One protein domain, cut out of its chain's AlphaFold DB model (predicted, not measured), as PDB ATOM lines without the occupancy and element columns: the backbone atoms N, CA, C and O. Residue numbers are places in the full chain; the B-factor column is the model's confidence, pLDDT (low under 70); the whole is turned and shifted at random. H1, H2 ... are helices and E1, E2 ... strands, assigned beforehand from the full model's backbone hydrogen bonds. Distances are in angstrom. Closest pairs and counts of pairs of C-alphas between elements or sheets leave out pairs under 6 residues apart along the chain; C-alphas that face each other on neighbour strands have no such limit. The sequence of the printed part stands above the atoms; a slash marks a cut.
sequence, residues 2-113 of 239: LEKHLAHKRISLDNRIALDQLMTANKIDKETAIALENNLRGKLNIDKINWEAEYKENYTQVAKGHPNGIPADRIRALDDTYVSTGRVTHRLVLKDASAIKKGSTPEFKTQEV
ATOM      1  N   LEU A   2      -3.275  31.781  25.810       67.62
ATOM      2  CA  LEU A   2      -3.180  31.149  27.137       67.62
ATOM      3  C   LEU A   2      -4.028  29.874  27.275       67.62
ATOM      4  O   LEU A   2      -3.529  28.833  27.687       67.62
ATOM      5  N   GLU A   3      -5.280  29.932  26.820       72.00
ATOM      6  CA  GLU A   3      -6.199  28.788  26.819       72.00
ATOM      7  C   GLU A   3      -5.634  27.581  26.069       72.00
ATOM      8  O   GLU A   3      -5.767  26.462  26.539       72.00
ATOM      9  N   LYS A   4      -4.914  27.783  24.958       76.12
ATOM     10  CA  LYS A   4      -4.309  26.681  24.191       76.12
ATOM     11  C   LYS A   4      -3.256  25.924  25.010       76.12
ATOM     12  O   LYS A   4      -3.148  24.705  24.892       76.12
ATOM     13  N   HIS A   5      -2.492  26.635  25.840       70.88
ATOM     14  CA  HIS A   5      -1.501  26.021  26.724       70.88
ATOM     15  C   HIS A   5      -2.156  25.359  27.945       70.88
ATOM     16  O   HIS A   5      -1.669  24.327  28.396       70.88
ATOM     17  N   LEU A   6      -3.277  25.902  28.434       72.94
ATOM     18  CA  LEU A   6      -3.992  25.407  29.618       72.94
ATOM     19  C   LEU A   6      -5.057  24.336  29.326       72.94
ATOM     20  O   LEU A   6      -5.449  23.627  30.245       72.94
ATOM     21  N   ALA A   7      -5.502  24.190  28.073       71.12
ATOM     22  CA  ALA A   7      -6.544  23.244  27.659       71.12
ATOM     23  C   ALA A   7      -6.138  21.772  27.807       71.12
ATOM     24  O   ALA A   7      -6.977  20.874  27.774       71.12
ATOM     25  N   HIS A   8      -4.847  21.508  27.972       71.88
ATOM     26  CA  HIS A   8      -4.363  20.166  28.225       71.88
ATOM     27  C   HIS A   8      -4.453  19.875  29.721       71.88
ATOM     28  O   HIS A   8      -3.971  20.655  30.545       71.88
ATOM     29  N   LYS A   9      -4.974  18.692  30.083       73.50
ATOM     30  CA  LYS A   9      -4.914  18.196  31.473       73.50
ATOM     31  C   LYS A   9      -3.488  18.264  32.039       73.50
ATOM     32  O   LYS A   9      -3.315  18.491  33.233       73.50
ATOM     33  N   ARG A  10      -2.482  18.125  31.165       79.69
ATOM     34  CA  ARG A  10      -1.048  18.166  31.468       79.69
ATOM     35  C   ARG A  10      -0.349  19.278  30.692       79.69
ATOM     36  O   ARG A  10      -0.480  19.345  29.473       79.69
ATOM     37  N   ILE A  11       0.438  20.094  31.386       85.81
ATOM     38  CA  ILE A  11       1.283  21.127  30.777       85.81
ATOM     39  C   ILE A  11       2.717  20.599  30.746       85.81
ATOM     40  O   ILE A  11       3.261  20.234  31.785       85.81
ATOM     41  N   SER A  12       3.331  20.542  29.561       88.81
ATOM     42  CA  SER A  12       4.754  20.211  29.441       88.81
ATOM     43  C   SER A  12       5.628  21.322  30.024       88.81
ATOM     44  O   SER A  12       5.248  22.494  29.989       88.81
ATOM     45  N   LEU A  13       6.828  20.974  30.489       89.38
ATOM     46  CA  LEU A  13       7.784  21.951  31.019       89.38
ATOM     47  C   LEU A  13       8.034  23.119  30.050       89.38
ATOM     48  O   LEU A  13       8.002  24.268  30.469       89.38
ATOM     49  N   ASP A  14       8.208  22.856  28.754       86.75
ATOM     50  CA  ASP A  14       8.480  23.920  27.776       86.75
ATOM     51  C   ASP A  14       7.276  24.869  27.607       86.75
ATOM     52  O   ASP A  14       7.443  26.087  27.534       86.75
ATOM     53  N   ASN A  15       6.049  24.334  27.620       86.31
ATOM     54  CA  ASN A  15       4.834  25.155  27.604       86.31
ATOM     55  C   ASN A  15       4.691  25.978  28.886       86.31
ATOM     56  O   ASN A  15       4.206  27.107  28.839       86.31
ATOM     57  N   ARG A  16       5.114  25.424  30.026       88.06
ATOM     58  CA  ARG A  16       5.105  26.125  31.307       88.06
ATOM     59  C   ARG A  16       6.124  27.267  31.334       88.06
ATOM     60  O   ARG A  16       5.774  28.369  31.737       88.06
ATOM     61  N   ILE A  17       7.334  27.039  30.828       88.62
ATOM     62  CA  ILE A  17       8.358  28.083  30.680       88.62
ATOM     63  C   ILE A  17       7.840  29.209  29.776       88.62
ATOM     64  O   ILE A  17       7.954  30.381  30.125       88.62
ATOM     65  N   ALA A  18       7.229  28.869  28.636       85.56
ATOM     66  CA  ALA A  18       6.649  29.861  27.732       85.56
ATOM     67  C   ALA A  18       5.526  30.673  28.403       85.56
ATOM     68  O   ALA A  18       5.422  31.883  28.193       85.56
ATOM     69  N   LEU A  19       4.708  30.021  29.234       85.06
ATOM     70  CA  LEU A  19       3.683  30.678  30.039       85.06
ATOM     71  C   LEU A  19       4.312  31.664  31.033       85.06
ATOM     72  O   LEU A  19       3.944  32.834  31.023       85.06
ATOM     73  N   ASP A  20       5.301  31.240  31.817       85.62
ATOM     74  CA  ASP A  20       5.990  32.098  32.793       85.62
ATOM     75  C   ASP A  20       6.688  33.300  32.129       85.62
ATOM     76  O   ASP A  20       6.625  34.427  32.629       85.62
ATOM     77  N   GLN A  21       7.304  33.090  30.961       87.06
ATOM     78  CA  GLN A  21       7.889  34.163  30.152       87.06
ATOM     79  C   GLN A  21       6.829  35.162  29.688       87.06
ATOM     80  O   GLN A  21       7.058  36.369  29.740       87.06
ATOM     81  N   LEU A  22       5.660  34.676  29.263       84.62
ATOM     82  CA  LEU A  22       4.551  35.529  28.854       84.62
ATOM     83  C   LEU A  22       3.998  36.334  30.035       84.62
ATOM     84  O   LEU A  22       3.774  37.534  29.886       84.62
ATOM     85  N   MET A  23       3.834  35.726  31.210       84.94
ATOM     86  CA  MET A  23       3.385  36.439  32.413       84.94
ATOM     87  C   MET A  23       4.389  37.526  32.815       84.94
ATOM     88  O   MET A  23       4.007  38.674  33.042       84.94
ATOM     89  N   THR A  24       5.682  37.197  32.781       84.75
ATOM     90  CA  THR A  24       6.780  38.129  33.076       84.75
ATOM     91  C   THR A  24       6.830  39.288  32.078       84.75
ATOM     92  O   THR A  24       6.920  40.448  32.477       84.75
ATOM     93  N   ALA A  25       6.714  39.004  30.777       85.56
ATOM     94  CA  ALA A  25       6.701  40.019  29.722       85.56
ATOM     95  C   ALA A  25       5.532  41.008  29.872       85.56
ATOM     96  O   ALA A  25       5.655  42.172  29.494       85.56
ATOM     97  N   ASN A  26       4.421  40.559  30.461       85.69
ATOM     98  CA  ASN A  26       3.246  41.382  30.750       85.69
ATOM     99  C   ASN A  26       3.237  41.954  32.179       85.69
ATOM    100  O   ASN A  26       2.238  42.546  32.580       85.69
ATOM    101  N   LYS A  27       4.336  41.812  32.936       90.25
ATOM    102  CA  LYS A  27       4.475  42.290  34.324       90.25
ATOM    103  C   LYS A  27       3.371  41.780  35.258       90.25
ATOM    104  O   LYS A  27       2.971  42.479  36.183       90.25
ATOM    105  N   ILE A  28       2.870  40.577  34.999       83.44
ATOM    106  CA  ILE A  28       1.872  39.946  35.854       83.44
ATOM    107  C   ILE A  28       2.616  39.333  37.035       83.44
ATOM    108  O   ILE A  28       3.534  38.533  36.842       83.44
ATOM    109  N   ASP A  29       2.250  39.730  38.251       86.94
ATOM    110  CA  ASP A  29       2.847  39.161  39.450       86.94
ATOM    111  C   ASP A  29       2.449  37.686  39.617       86.94
ATOM    112  O   ASP A  29       1.508  37.167  39.011       86.94
ATOM    113  N   LYS A  30       3.205  36.993  40.462       78.56
ATOM    114  CA  LYS A  30       3.082  35.551  40.659       78.56
ATOM    115  C   LYS A  30       1.712  35.131  41.197       78.56
ATOM    116  O   LYS A  30       1.191  34.098  40.772       78.56
ATOM    117  N   GLU A  31       1.150  35.877  42.143       81.44
ATOM    118  CA  GLU A  31      -0.129  35.521  42.762       81.44
ATOM    119  C   GLU A  31      -1.259  35.689  41.751       81.44
ATOM    120  O   GLU A  31      -2.054  34.766  41.551       81.44
ATOM    121  N   THR A  32      -1.238  36.802  41.013       82.62
ATOM    122  CA  THR A  32      -2.154  37.048  39.900       82.62
ATOM    123  C   THR A  32      -2.017  35.980  38.818       82.62
ATOM    124  O   THR A  32      -3.023  35.516  38.282       82.62
ATOM    125  N   ALA A  33      -0.797  35.525  38.517       82.31
ATOM    126  CA  ALA A  33      -0.580  34.471  37.534       82.31
ATOM    127  C   ALA A  33      -1.218  33.138  37.950       82.31
ATOM    128  O   ALA A  33      -1.946  32.526  37.167       82.31
ATOM    129  N   ILE A  34      -1.006  32.718  39.200       81.81
ATOM    130  CA  ILE A  34      -1.603  31.496  39.756       81.81
ATOM    131  C   ILE A  34      -3.136  31.605  39.776       81.81
ATOM    132  O   ILE A  34      -3.830  30.650  39.412       81.81
ATOM    133  N   ALA A  35      -3.677  32.758  40.176       84.25
ATOM    134  CA  ALA A  35      -5.117  33.003  40.191       84.25
ATOM    135  C   ALA A  35      -5.724  32.942  38.779       84.25
ATOM    136  O   ALA A  35      -6.736  32.265  38.572       84.25
ATOM    137  N   LEU A  36      -5.078  33.582  37.797       82.75
ATOM    138  CA  LEU A  36      -5.508  33.577  36.400       82.75
ATOM    139  C   LEU A  36      -5.524  32.159  35.822       82.75
ATOM    140  O   LEU A  36      -6.506  31.761  35.195       82.75
ATOM    141  N   GLU A  37      -4.470  31.377  36.058       84.00
ATOM    142  CA  GLU A  37      -4.400  29.988  35.597       84.00
ATOM    143  C   GLU A  37      -5.519  29.119  36.190       84.00
ATOM    144  O   GLU A  37      -6.174  28.369  35.461       84.00
ATOM    145  N   ASN A  38      -5.774  29.241  37.498       84.06
ATOM    146  CA  ASN A  38      -6.846  28.500  38.164       84.06
ATOM    147  C   ASN A  38      -8.231  28.899  37.630       84.06
ATOM    148  O   ASN A  38      -9.060  28.026  37.375       84.06
ATOM    149  N   ASN A  39      -8.472  30.197  37.409       82.88
ATOM    150  CA  ASN A  39      -9.731  30.686  36.842       82.88
ATOM    151  C   ASN A  39      -9.971  30.131  35.430       82.88
ATOM    152  O   ASN A  39     -11.067  29.662  35.123       82.88
ATOM    153  N   LEU A  40      -8.939  30.148  34.583       81.69
ATOM    154  CA  LEU A  40      -9.031  29.640  33.215       81.69
ATOM    155  C   LEU A  40      -9.289  28.136  33.179       81.69
ATOM    156  O   LEU A  40     -10.106  27.681  32.386       81.69
ATOM    157  N   ARG A  41      -8.653  27.359  34.058       80.94
ATOM    158  CA  ARG A  41      -8.927  25.920  34.160       80.94
ATOM    159  C   ARG A  41     -10.344  25.625  34.630       80.94
ATOM    160  O   ARG A  41     -10.992  24.772  34.031       80.94
ATOM    161  N   GLY A  42     -10.851  26.383  35.603       82.38
ATOM    162  CA  GLY A  42     -12.251  26.297  36.020       82.38
ATOM    163  C   GLY A  42     -13.214  26.536  34.854       82.38
ATOM    164  O   GLY A  42     -14.126  25.744  34.637       82.38
ATOM    165  N   LYS A  43     -12.957  27.561  34.029       82.12
ATOM    166  CA  LYS A  43     -13.744  27.840  32.811       82.12
ATOM    167  C   LYS A  43     -13.679  26.719  31.773       82.12
ATOM    168  O   LYS A  43     -14.646  26.499  31.054       82.12
ATOM    169  N   LEU A  44     -12.552  26.017  31.697       78.62
ATOM    170  CA  LEU A  44     -12.347  24.891  30.783       78.62
ATOM    171  C   LEU A  44     -12.838  23.549  31.356       78.62
ATOM    172  O   LEU A  44     -12.651  22.521  30.708       78.62
ATOM    173  N   ASN A  45     -13.451  23.541  32.548       83.56
ATOM    174  CA  ASN A  45     -13.833  22.330  33.281       83.56
ATOM    175  C   ASN A  45     -12.651  21.357  33.472       83.56
ATOM    176  O   ASN A  45     -12.769  20.140  33.318       83.56
ATOM    177  N   ILE A  46     -11.474  21.922  33.747       80.38
ATOM    178  CA  ILE A  46     -10.248  21.193  34.055       80.38
ATOM    179  C   ILE A  46      -9.996  21.329  35.551       80.38
ATOM    180  O   ILE A  46     -10.040  22.434  36.095       80.38
ATOM    181  N   ASP A  47      -9.677  20.210  36.201       80.69
ATOM    182  CA  ASP A  47      -9.369  20.182  37.627       80.69
ATOM    183  C   ASP A  47      -8.261  21.180  37.999       80.69
ATOM    184  O   ASP A  47      -7.328  21.463  37.223       80.69
ATOM    185  N   LYS A  48      -8.358  21.690  39.232       80.31
ATOM    186  CA  LYS A  48      -7.330  22.542  39.830       80.31
ATOM    187  C   LYS A  48      -5.975  21.839  39.741       80.31
ATOM    188  O   LYS A  48      -5.864  20.639  39.992       80.31
ATOM    189  N   ILE A  49      -4.937  22.597  39.393       82.88
ATOM    190  CA  ILE A  49      -3.588  22.043  39.276       82.88
ATOM    191  C   ILE A  49      -3.129  21.524  40.638       82.88
ATOM    192  O   ILE A  49      -3.040  22.271  41.614       82.88
ATOM    193  N   ASN A  50      -2.762  20.246  40.668       88.75
ATOM    194  CA  ASN A  50      -1.867  19.716  41.679       88.75
ATOM    195  C   ASN A  50      -0.427  19.982  41.216       88.75
ATOM    196  O   ASN A  50       0.113  19.262  40.374       88.75
ATOM    197  N   TRP A  51       0.167  21.060  41.732       87.56
ATOM    198  CA  TRP A  51       1.485  21.540  41.308       87.56
ATOM    199  C   TRP A  51       2.594  20.526  41.570       87.56
ATOM    200  O   TRP A  51       3.508  20.402  40.761       87.56
ATOM    201  N   GLU A  52       2.492  19.773  42.664       88.75
ATOM    202  CA  GLU A  52       3.458  18.738  43.021       88.75
ATOM    203  C   GLU A  52       3.380  17.548  42.058       88.75
ATOM    204  O   GLU A  52       4.406  17.068  41.572       88.75
ATOM    205  N   ALA A  53       2.163  17.120  41.706       89.00
ATOM    206  CA  ALA A  53       1.961  16.079  40.705       89.00
ATOM    207  C   ALA A  53       2.497  16.510  39.332       89.00
ATOM    208  O   ALA A  53       3.216  15.747  38.688       89.00
ATOM    209  N   GLU A  54       2.207  17.741  38.902       90.44
ATOM    210  CA  GLU A  54       2.706  18.255  37.625       90.44
ATOM    211  C   GLU A  54       4.234  18.397  37.619       90.44
ATOM    212  O   GLU A  54       4.886  18.013  36.647       90.44
ATOM    213  N   TYR A  55       4.822  18.890  38.713       92.38
ATOM    214  CA  TYR A  55       6.271  18.983  38.868       92.38
ATOM    215  C   TYR A  55       6.927  17.604  38.759       92.38
ATOM    216  O   TYR A  55       7.868  17.431  37.984       92.38
ATOM    217  N   LYS A  56       6.387  16.593  39.453       91.38
ATOM    218  CA  LYS A  56       6.867  15.205  39.396       91.38
ATOM    219  C   LYS A  56       6.741  14.605  37.996       91.38
ATOM    220  O   LYS A  56       7.665  13.933  37.527       91.38
ATOM    221  N   GLU A  57       5.623  14.843  37.313       90.44
ATOM    222  CA  GLU A  57       5.419  14.391  35.935       90.44
ATOM    223  C   GLU A  57       6.429  15.045  34.986       90.44
ATOM    224  O   GLU A  57       7.115  14.334  34.250       90.44
ATOM    225  N   ASN A  58       6.590  16.369  35.036       92.81
ATOM    226  CA  ASN A  58       7.542  17.079  34.185       92.81
ATOM    227  C   ASN A  58       8.988  16.683  34.476       92.81
ATOM    228  O   ASN A  58       9.748  16.445  33.538       92.81
ATOM    229  N   TYR A  59       9.352  16.512  35.746       92.31
ATOM    230  CA  TYR A  59      10.653  15.973  36.124       92.31
ATOM    231  C   TYR A  59      10.873  14.591  35.497       92.31
ATOM    232  O   TYR A  59      11.899  14.346  34.865       92.31
ATOM    233  N   THR A  60       9.889  13.694  35.614       90.06
ATOM    234  CA  THR A  60       9.955  12.342  35.039       90.06
ATOM    235  C   THR A  60      10.113  12.380  33.520       90.06
ATOM    236  O   THR A  60      10.917  11.631  32.969       90.06
ATOM    237  N   GLN A  61       9.366  13.244  32.829       89.88
ATOM    238  CA  GLN A  61       9.444  13.363  31.371       89.88
ATOM    239  C   GLN A  61      10.805  13.885  30.914       89.88
ATOM    240  O   GLN A  61      11.396  13.333  29.988       89.88
ATOM    241  N   VAL A  62      11.341  14.897  31.599       90.12
ATOM    242  CA  VAL A  62      12.691  15.394  31.325       90.12
ATOM    243  C   VAL A  62      13.721  14.293  31.586       90.12
ATOM    244  O   VAL A  62      14.587  14.068  30.747       90.12
ATOM    245  N   ALA A  63      13.606  13.563  32.695       89.50
ATOM    246  CA  ALA A  63      14.519  12.476  33.040       89.50
ATOM    247  C   ALA A  63      14.522  11.340  32.004       89.50
ATOM    248  O   ALA A  63      15.584  10.824  31.667       89.50
ATOM    249  N   LYS A  64      13.357  10.985  31.443       88.88
ATOM    250  CA  LYS A  64      13.249   9.974  30.374       88.88
ATOM    251  C   LYS A  64      14.068  10.333  29.135       88.88
ATOM    252  O   LYS A  64      14.668   9.448  28.535       88.88
ATOM    253  N   GLY A  65      14.112  11.616  28.771       87.00
ATOM    254  CA  GLY A  65      14.931  12.104  27.657       87.00
ATOM    255  C   GLY A  65      16.430  12.166  27.963       87.00
ATOM    256  O   GLY A  65      17.230  12.326  27.047       87.00
ATOM    257  N   HIS A  66      16.821  12.026  29.233       85.81
ATOM    258  CA  HIS A  66      18.191  12.229  29.699       85.81
ATOM    259  C   HIS A  66      18.687  11.029  30.523       85.81
ATOM    260  O   HIS A  66      18.866  11.118  31.741       85.81
ATOM    261  N   PRO A  67      18.953   9.889  29.857       80.50
ATOM    262  CA  PRO A  67      19.305   8.622  30.501       80.50
ATOM    263  C   PRO A  67      20.597   8.645  31.331       80.50
ATOM    264  O   PRO A  67      20.834   7.708  32.093       80.50
ATOM    265  N   ASN A  68      21.442   9.659  31.149       83.12
ATOM    266  CA  ASN A  68      22.727   9.815  31.837       83.12
ATOM    267  C   ASN A  68      22.693  10.946  32.881       83.12
ATOM    268  O   ASN A  68      23.739  11.379  33.353       83.12
ATOM    269  N   GLY A  69      21.494  11.420  33.231       84.31
ATOM    270  CA  GLY A  69      21.285  12.537  34.144       84.31
ATOM    271  C   GLY A  69      20.729  13.762  33.426       84.31
ATOM    272  O   GLY A  69      21.095  14.056  32.289       84.31
ATOM    273  N   ILE A  70      19.824  14.469  34.104       86.62
ATOM    274  CA  ILE A  70      19.191  15.678  33.575       86.62
ATOM    275  C   ILE A  70      20.238  16.803  33.490       86.62
ATOM    276  O   ILE A  70      20.911  17.070  34.489       86.62
ATOM    277  N   PRO A  71      20.352  17.498  32.346       89.38
ATOM    278  CA  PRO A  71      21.213  18.664  32.204       89.38
ATOM    279  C   PRO A  71      20.919  19.737  33.259       89.38
ATOM    280  O   PRO A  71      19.765  19.981  33.622       89.38
ATOM    281  N   ALA A  72      21.963  20.403  33.755       86.94
ATOM    282  CA  ALA A  72      21.841  21.371  34.844       86.94
ATOM    283  C   ALA A  72      20.924  22.561  34.499       86.94
ATOM    284  O   ALA A  72      20.231  23.079  35.371       86.94
ATOM    285  N   ASP A  73      20.890  22.980  33.236       88.44
ATOM    286  CA  ASP A  73      19.983  24.007  32.717       88.44
ATOM    287  C   ASP A  73      18.515  23.560  32.765       88.44
ATOM    288  O   ASP A  73      17.648  24.350  33.133       88.44
ATOM    289  N   ARG A  74      18.227  22.281  32.490       90.50
ATOM    290  CA  ARG A  74      16.871  21.723  32.610       90.50
ATOM    291  C   ARG A  74      16.435  21.574  34.064       90.50
ATOM    292  O   ARG A  74      15.272  21.834  34.362       90.50
ATOM    293  N   ILE A  75      17.350  21.201  34.965       88.31
ATOM    294  CA  ILE A  75      17.089  21.208  36.417       88.31
ATOM    295  C   ILE A  75      16.790  22.634  36.882       88.31
ATOM    296  O   ILE A  75      15.794  22.855  37.560       88.31
ATOM    297  N   ARG A  76      17.598  23.612  36.457       88.06
ATOM    298  CA  ARG A  76      17.368  25.023  36.780       88.06
ATOM    299  C   ARG A  76      16.015  25.503  36.266       88.06
ATOM    300  O   ARG A  76      15.290  26.123  37.021       88.06
ATOM    301  N   ALA A  77      15.641  25.159  35.034       89.12
ATOM    302  CA  ALA A  77      14.335  25.518  34.489       89.12
ATOM    303  C   ALA A  77      13.177  24.897  35.292       89.12
ATOM    304  O   ALA A  77      12.190  25.568  35.565       89.12
ATOM    305  N   LEU A  78      13.309  23.635  35.716       90.88
ATOM    306  CA  LEU A  78      12.360  22.983  36.622       90.88
ATOM    307  C   LEU A  78      12.254  23.725  37.963       90.88
ATOM    308  O   LEU A  78      11.152  23.988  38.440       90.88
ATOM    309  N   ASP A  79      13.383  24.077  38.568       88.56
ATOM    310  CA  ASP A  79      13.393  24.799  39.836       88.56
ATOM    311  C   ASP A  79      12.812  26.208  39.692       88.56
ATOM    312  O   ASP A  79      11.957  26.594  40.483       88.56
ATOM    313  N   ASP A  80      13.208  26.956  38.666       86.56
ATOM    314  CA  ASP A  80      12.738  28.319  38.431       86.56
ATOM    315  C   ASP A  80      11.228  28.356  38.198       86.56
ATOM    316  O   ASP A  80      10.538  29.214  38.744       86.56
ATOM    317  N   THR A  81      10.704  27.379  37.463       88.25
ATOM    318  CA  THR A  81       9.283  27.286  37.134       88.25
ATOM    319  C   THR A  81       8.402  26.776  38.274       88.25
ATOM    320  O   THR A  81       7.226  27.140  38.319       88.25
ATOM    321  N   TYR A  82       8.903  25.914  39.166       88.50
ATOM    322  CA  TYR A  82       8.080  25.297  40.219       88.50
ATOM    323  C   TYR A  82       8.459  25.744  41.628       88.50
ATOM    324  O   TYR A  82       7.584  26.070  42.431       88.50
ATOM    325  N   VAL A  83       9.752  25.761  41.935       86.88
ATOM    326  CA  VAL A  83      10.279  26.016  43.279       86.88
ATOM    327  C   VAL A  83      10.439  27.515  43.519       86.88
ATOM    328  O   VAL A  83       9.886  28.042  44.482       86.88
ATOM    329  N   SER A  84      11.131  28.231  42.630       82.19
ATOM    330  CA  SER A  84      11.356  29.678  42.758       82.19
ATOM    331  C   SER A  84      10.037  30.449  42.680       82.19
ATOM    332  O   SER A  84       9.820  31.415  43.413       82.19
ATOM    333  N   THR A  85       9.088  29.972  41.872       79.62
ATOM    334  CA  THR A  85       7.724  30.510  41.845       79.62
ATOM    335  C   THR A  85       6.863  29.995  42.995       79.62
ATOM    336  O   THR A  85       5.671  30.262  43.000       79.62
ATOM    337  N   GLY A  86       7.388  29.260  43.979       82.69
ATOM    338  CA  GLY A  86       6.652  28.733  45.138       82.69
ATOM    339  C   GLY A  86       5.376  27.956  44.804       82.69
ATOM    340  O   GLY A  86       4.462  27.923  45.621       82.69
ATOM    341  N   ARG A  87       5.291  27.375  43.601       83.25
ATOM    342  CA  ARG A  87       4.221  26.437  43.229       83.25
ATOM    343  C   ARG A  87       4.425  25.103  43.945       83.25
ATOM    344  O   ARG A  87       3.458  24.423  44.264       83.25
ATOM    345  N   VAL A  88       5.684  24.769  44.227       86.69
ATOM    346  CA  VAL A  88       6.102  23.662  45.085       86.69
ATOM    347  C   VAL A  88       7.058  24.209  46.145       86.69
ATOM    348  O   VAL A  88       7.860  25.101  45.876       86.69
ATOM    349  N   THR A  89       6.962  23.691  47.367       84.56
ATOM    350  CA  THR A  89       7.763  24.139  48.523       84.56
ATOM    351  C   THR A  89       9.126  23.460  48.624       84.56
ATOM    352  O   THR A  89       9.947  23.822  49.462       84.56
ATOM    353  N   HIS A  90       9.377  22.462  47.782       84.62
ATOM    354  CA  HIS A  90      10.547  21.610  47.860       84.62
ATOM    355  C   HIS A  90      11.067  21.241  46.476       84.62
ATOM    356  O   HIS A  90      10.329  21.226  45.489       84.62
ATOM    357  N   ARG A  91      12.350  20.889  46.419       86.81
ATOM    358  CA  ARG A  91      12.970  20.351  45.213       86.81
ATOM    359  C   ARG A  91      12.796  18.839  45.191       86.81
ATOM    360  O   ARG A  91      13.016  18.161  46.199       86.81
ATOM    361  N   LEU A  92      12.453  18.311  44.023       85.88
ATOM    362  CA  LEU A  92      12.499  16.879  43.764       85.88
ATOM    363  C   LEU A  92      13.899  16.486  43.289       85.88
ATOM    364  O   LEU A  92      14.476  17.117  42.404       85.88
ATOM    365  N   VAL A  93      14.438  15.414  43.862       84.19
ATOM    366  CA  VAL A  93      15.693  14.796  43.423       84.19
ATOM    367  C   VAL A  93      15.434  13.315  43.187       84.19
ATOM    368  O   VAL A  93      14.959  12.622  44.084       84.19
ATOM    369  N   LEU A  94      15.724  12.809  41.988       80.75
ATOM    370  CA  LEU A  94      15.667  11.366  41.741       80.75
ATOM    371  C   LEU A  94      16.742  10.657  42.565       80.75
ATOM    372  O   LEU A  94      17.908  11.042  42.510       80.75
ATOM    373  N   LYS A  95      16.358   9.603  43.296       79.00
ATOM    374  CA  LYS A  95      17.326   8.773  44.029       79.00
ATOM    375  C   LYS A  95      18.197   7.946  43.088       79.00
ATOM    376  O   LYS A  95      19.396   7.835  43.308       79.00
ATOM    377  N   ASP A  96      17.591   7.394  42.039       72.56
ATOM    378  CA  ASP A  96      18.284   6.633  41.006       72.56
ATOM    379  C   ASP A  96      17.688   6.956  39.630       72.56
ATOM    380  O   ASP A  96      16.607   6.487  39.267       72.56
ATOM    381  N   ALA A  97      18.399   7.765  38.844       68.50
ATOM    382  CA  ALA A  97      18.003   8.078  37.472       68.50
ATOM    383  C   ALA A  97      17.999   6.827  36.567       68.50
ATOM    384  O   ALA A  97      17.261   6.773  35.580       68.50
ATOM    385  N   SER A  98      18.766   5.793  36.924       64.81
ATOM    386  CA  SER A  98      18.854   4.525  36.193       64.81
ATOM    387  C   SER A  98      17.582   3.688  36.331       64.81
ATOM    388  O   SER A  98      17.271   2.907  35.429       64.81
ATOM    389  N   ALA A  99      16.808   3.877  37.408       63.59
ATOM    390  CA  ALA A  99      15.538   3.183  37.630       63.59
ATOM    391  C   ALA A  99      14.512   3.477  36.519       63.59
ATOM    392  O   ALA A  99      13.721   2.607  36.155       63.59
ATOM    393  N   ILE A 100      14.594   4.657  35.895       67.75
ATOM    394  CA  ILE A 100      13.713   5.064  34.791       67.75
ATOM    395  C   ILE A 100      13.951   4.211  33.534       67.75
ATOM    396  O   ILE A 100      13.004   3.933  32.799       67.75
ATOM    397  N   LYS A 101      15.182   3.724  33.303       66.19
ATOM    398  CA  LYS A 101      15.502   2.827  32.172       66.19
ATOM    399  C   LYS A 101      14.875   1.443  32.321       66.19
ATOM    400  O   LYS A 101      14.594   0.795  31.321       66.19
ATOM    401  N   LYS A 102      14.676   0.982  33.558       68.56
ATOM    402  CA  LYS A 102      14.188  -0.374  33.853       68.56
ATOM    403  C   LYS A 102      12.659  -0.477  33.864       68.56
ATOM    404  O   LYS A 102      12.131  -1.523  34.222       68.56
ATOM    405  N   GLY A 103      11.948   0.598  33.510       69.06
ATOM    406  CA  GLY A 103      10.487   0.657  33.627       69.06
ATOM    407  C   GLY A 103       9.994   0.676  35.078       69.06
ATOM    408  O   GLY A 103       8.792   0.582  35.314       69.06
ATOM    409  N   SER A 104      10.903   0.809  36.048       73.69
ATOM    410  CA  SER A 104      10.572   0.916  37.464       73.69
ATOM    411  C   SER A 104       9.994   2.294  37.774       73.69
ATOM    412  O   SER A 104      10.375   3.302  37.172       73.69
ATOM    413  N   THR A 105       9.100   2.353  38.759       76.25
ATOM    414  CA  THR A 105       8.577   3.621  39.274       76.25
ATOM    415  C   THR A 105       9.727   4.461  39.840       76.25
ATOM    416  O   THR A 105      10.413   3.992  40.749       76.25
ATOM    417  N   PRO A 106       9.959   5.689  39.339       78.06
ATOM    418  CA  PRO A 106      11.018   6.544  39.857       78.06
ATOM    419  C   PRO A 106      10.746   6.932  41.311       78.06
ATOM    420  O   PRO A 106       9.668   7.432  41.647       78.06
ATOM    421  N   GLU A 107      11.747   6.725  42.163       83.62
ATOM    422  CA  GLU A 107      11.712   7.155  43.555       83.62
ATOM    423  C   GLU A 107      12.326   8.551  43.686       83.62
ATOM    424  O   GLU A 107      13.450   8.814  43.244       83.62
ATOM    425  N   PHE A 108      11.575   9.455  44.308       85.00
ATOM    426  CA  PHE A 108      11.989  10.833  44.526       85.00
ATOM    427  C   PHE A 108      12.346  11.043  45.991       85.00
ATOM    428  O   PHE A 108      11.675  10.537  46.890       85.00
ATOM    429  N   LYS A 109      13.397  11.820  46.229       87.12
ATOM    430  CA  LYS A 109      13.713  12.393  47.528       87.12
ATOM    431  C   LYS A 109      13.319  13.863  47.510       87.12
ATOM    432  O   LYS A 109      13.713  14.609  46.614       87.12
ATOM    433  N   THR A 110      12.562  14.258  48.519       85.38
ATOM    434  CA  THR A 110      12.261  15.656  48.793       85.38
ATOM    435  C   THR A 110      13.482  16.294  49.437       85.38
ATOM    436  O   THR A 110      13.962  15.826  50.470       85.38
ATOM    437  N   GLN A 111      14.005  17.342  48.810       83.25
ATOM    438  CA  GLN A 111      15.018  18.192  49.409       83.25
ATOM    439  C   GLN A 111      14.355  19.512  49.785       83.25
ATOM    440  O   GLN A 111      13.858  20.238  48.921       83.25
ATOM    441  N   GLU A 112      14.332  19.799  51.085       76.06
ATOM    442  CA  GLU A 112      13.898  21.096  51.580       76.06
ATOM    443  C   GLU A 112      14.854  22.151  51.034       76.06
ATOM    444  O   GLU A 112      16.070  22.104  51.248       76.06
ATOM    445  N   VAL A 113      14.310  23.064  50.237       72.06
ATOM    446  CA  VAL A 113      15.087  24.180  49.727       72.06
ATOM    447  C   VAL A 113      15.046  25.218  50.823       72.06
ATOM    448  O   VAL A 113      14.004  25.828  51.046       72.06
TER     449      VAL A 113
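What this domain is: This is residues 2 to 113 of the 239 residues of the protein "PEGA domain protein" of Candidatus Magnetobacterium bavaricum (UniProt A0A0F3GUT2). A helical hairpin of H4 and H5 makes the middle, with a small two-stranded sheet packed on it by its strand E1. At one end of the long axis H1, H2 and H3 form a loose group, joined to the middle where H2 crosses H5; at the other end the short H6 sits by the last turn of H4. The printed part has 112 residues, with six named helices and two named strands in the order H1, H2, H3, H4, H5, E1, H6, E2; the sheet, E1 - E2, is antiparallel, and the class is mostly helix. The whole is compact, with a radius of gyration of the C-alphas of 14.6 A and spans of 39 by 27 by 22 A.

How they stand to each other: H1, residues 2 to 6, only just touches H2, residues 13 to 25, with 3 pairs of C-alphas within 8 A; the closest are those of His 5 and Asn 15, 6.5 A apart. H1 also touches H3, residues 30 to 43, by residues 37 to 41 of H3 alone, closest at the C-alphas of Leu 6 and Arg 41, 6.7 A. H2 and H3 are close but not clearly touching: their closest C-alphas, of Met 23 and Ala 33, are 6.8 A apart. H4, residues 51 to 65, and H5, residues 72 to 84, are a helical hairpin at a shallow tilt of 6 degrees, opposite ways; their closest C-alphas, of Tyr 55 and Tyr 82, are 6.7 A apart. H2 touches residues 77 to 81 of H5 alone, at a steep tilt of 59 degrees, with the C-alphas of Ile 17 and Thr 81 closest at 6.6 A. E1, residues 90 to 94, comes to 7.3 A from H4 at the C-alphas of Leu 92 and Lys 56, and to 6.4 A from H5 at those of His 90 and Val 83. Its antiparallel neighbour is E2, residues 108 to 112, with N 91 and O 111 3.0 A apart and N 109 and O 93 2.8 A apart, both within hydrogen-bond range. H6, residues 97 to 102, touches residues 63 to 64 of H4 alone, closest at the C-alphas of Ile 100 and Lys 64, 6.6 A. In H1, H2, H3 and H4 every O i to N i+4 pair is within hydrogen-bond range; in H5 8 of 9 are, and in H6 0 of 2, against 3 of 3 O i to N i+3 pairs.

Where its parts are: H1 begins at C-alpha 2, (-3.180, 31.149, 27.137). H2 is 18.1 A long from first to last C-alpha, H3 20.1 A, H4 21.4 A and H5 15.5 A. E1 measures 13.0 A and E2 12.6 A, ending at C-alpha 112, (13.898, 21.096, 51.580).

The domain as a whole: The two C-alphas farthest apart, of Lys 27 and Lys 102, are 43.8 A from each other. The printed part has no cut, and no link is long. Its mean pLDDT is 82.9; residue 2 and residues 97 to 103 are under 70.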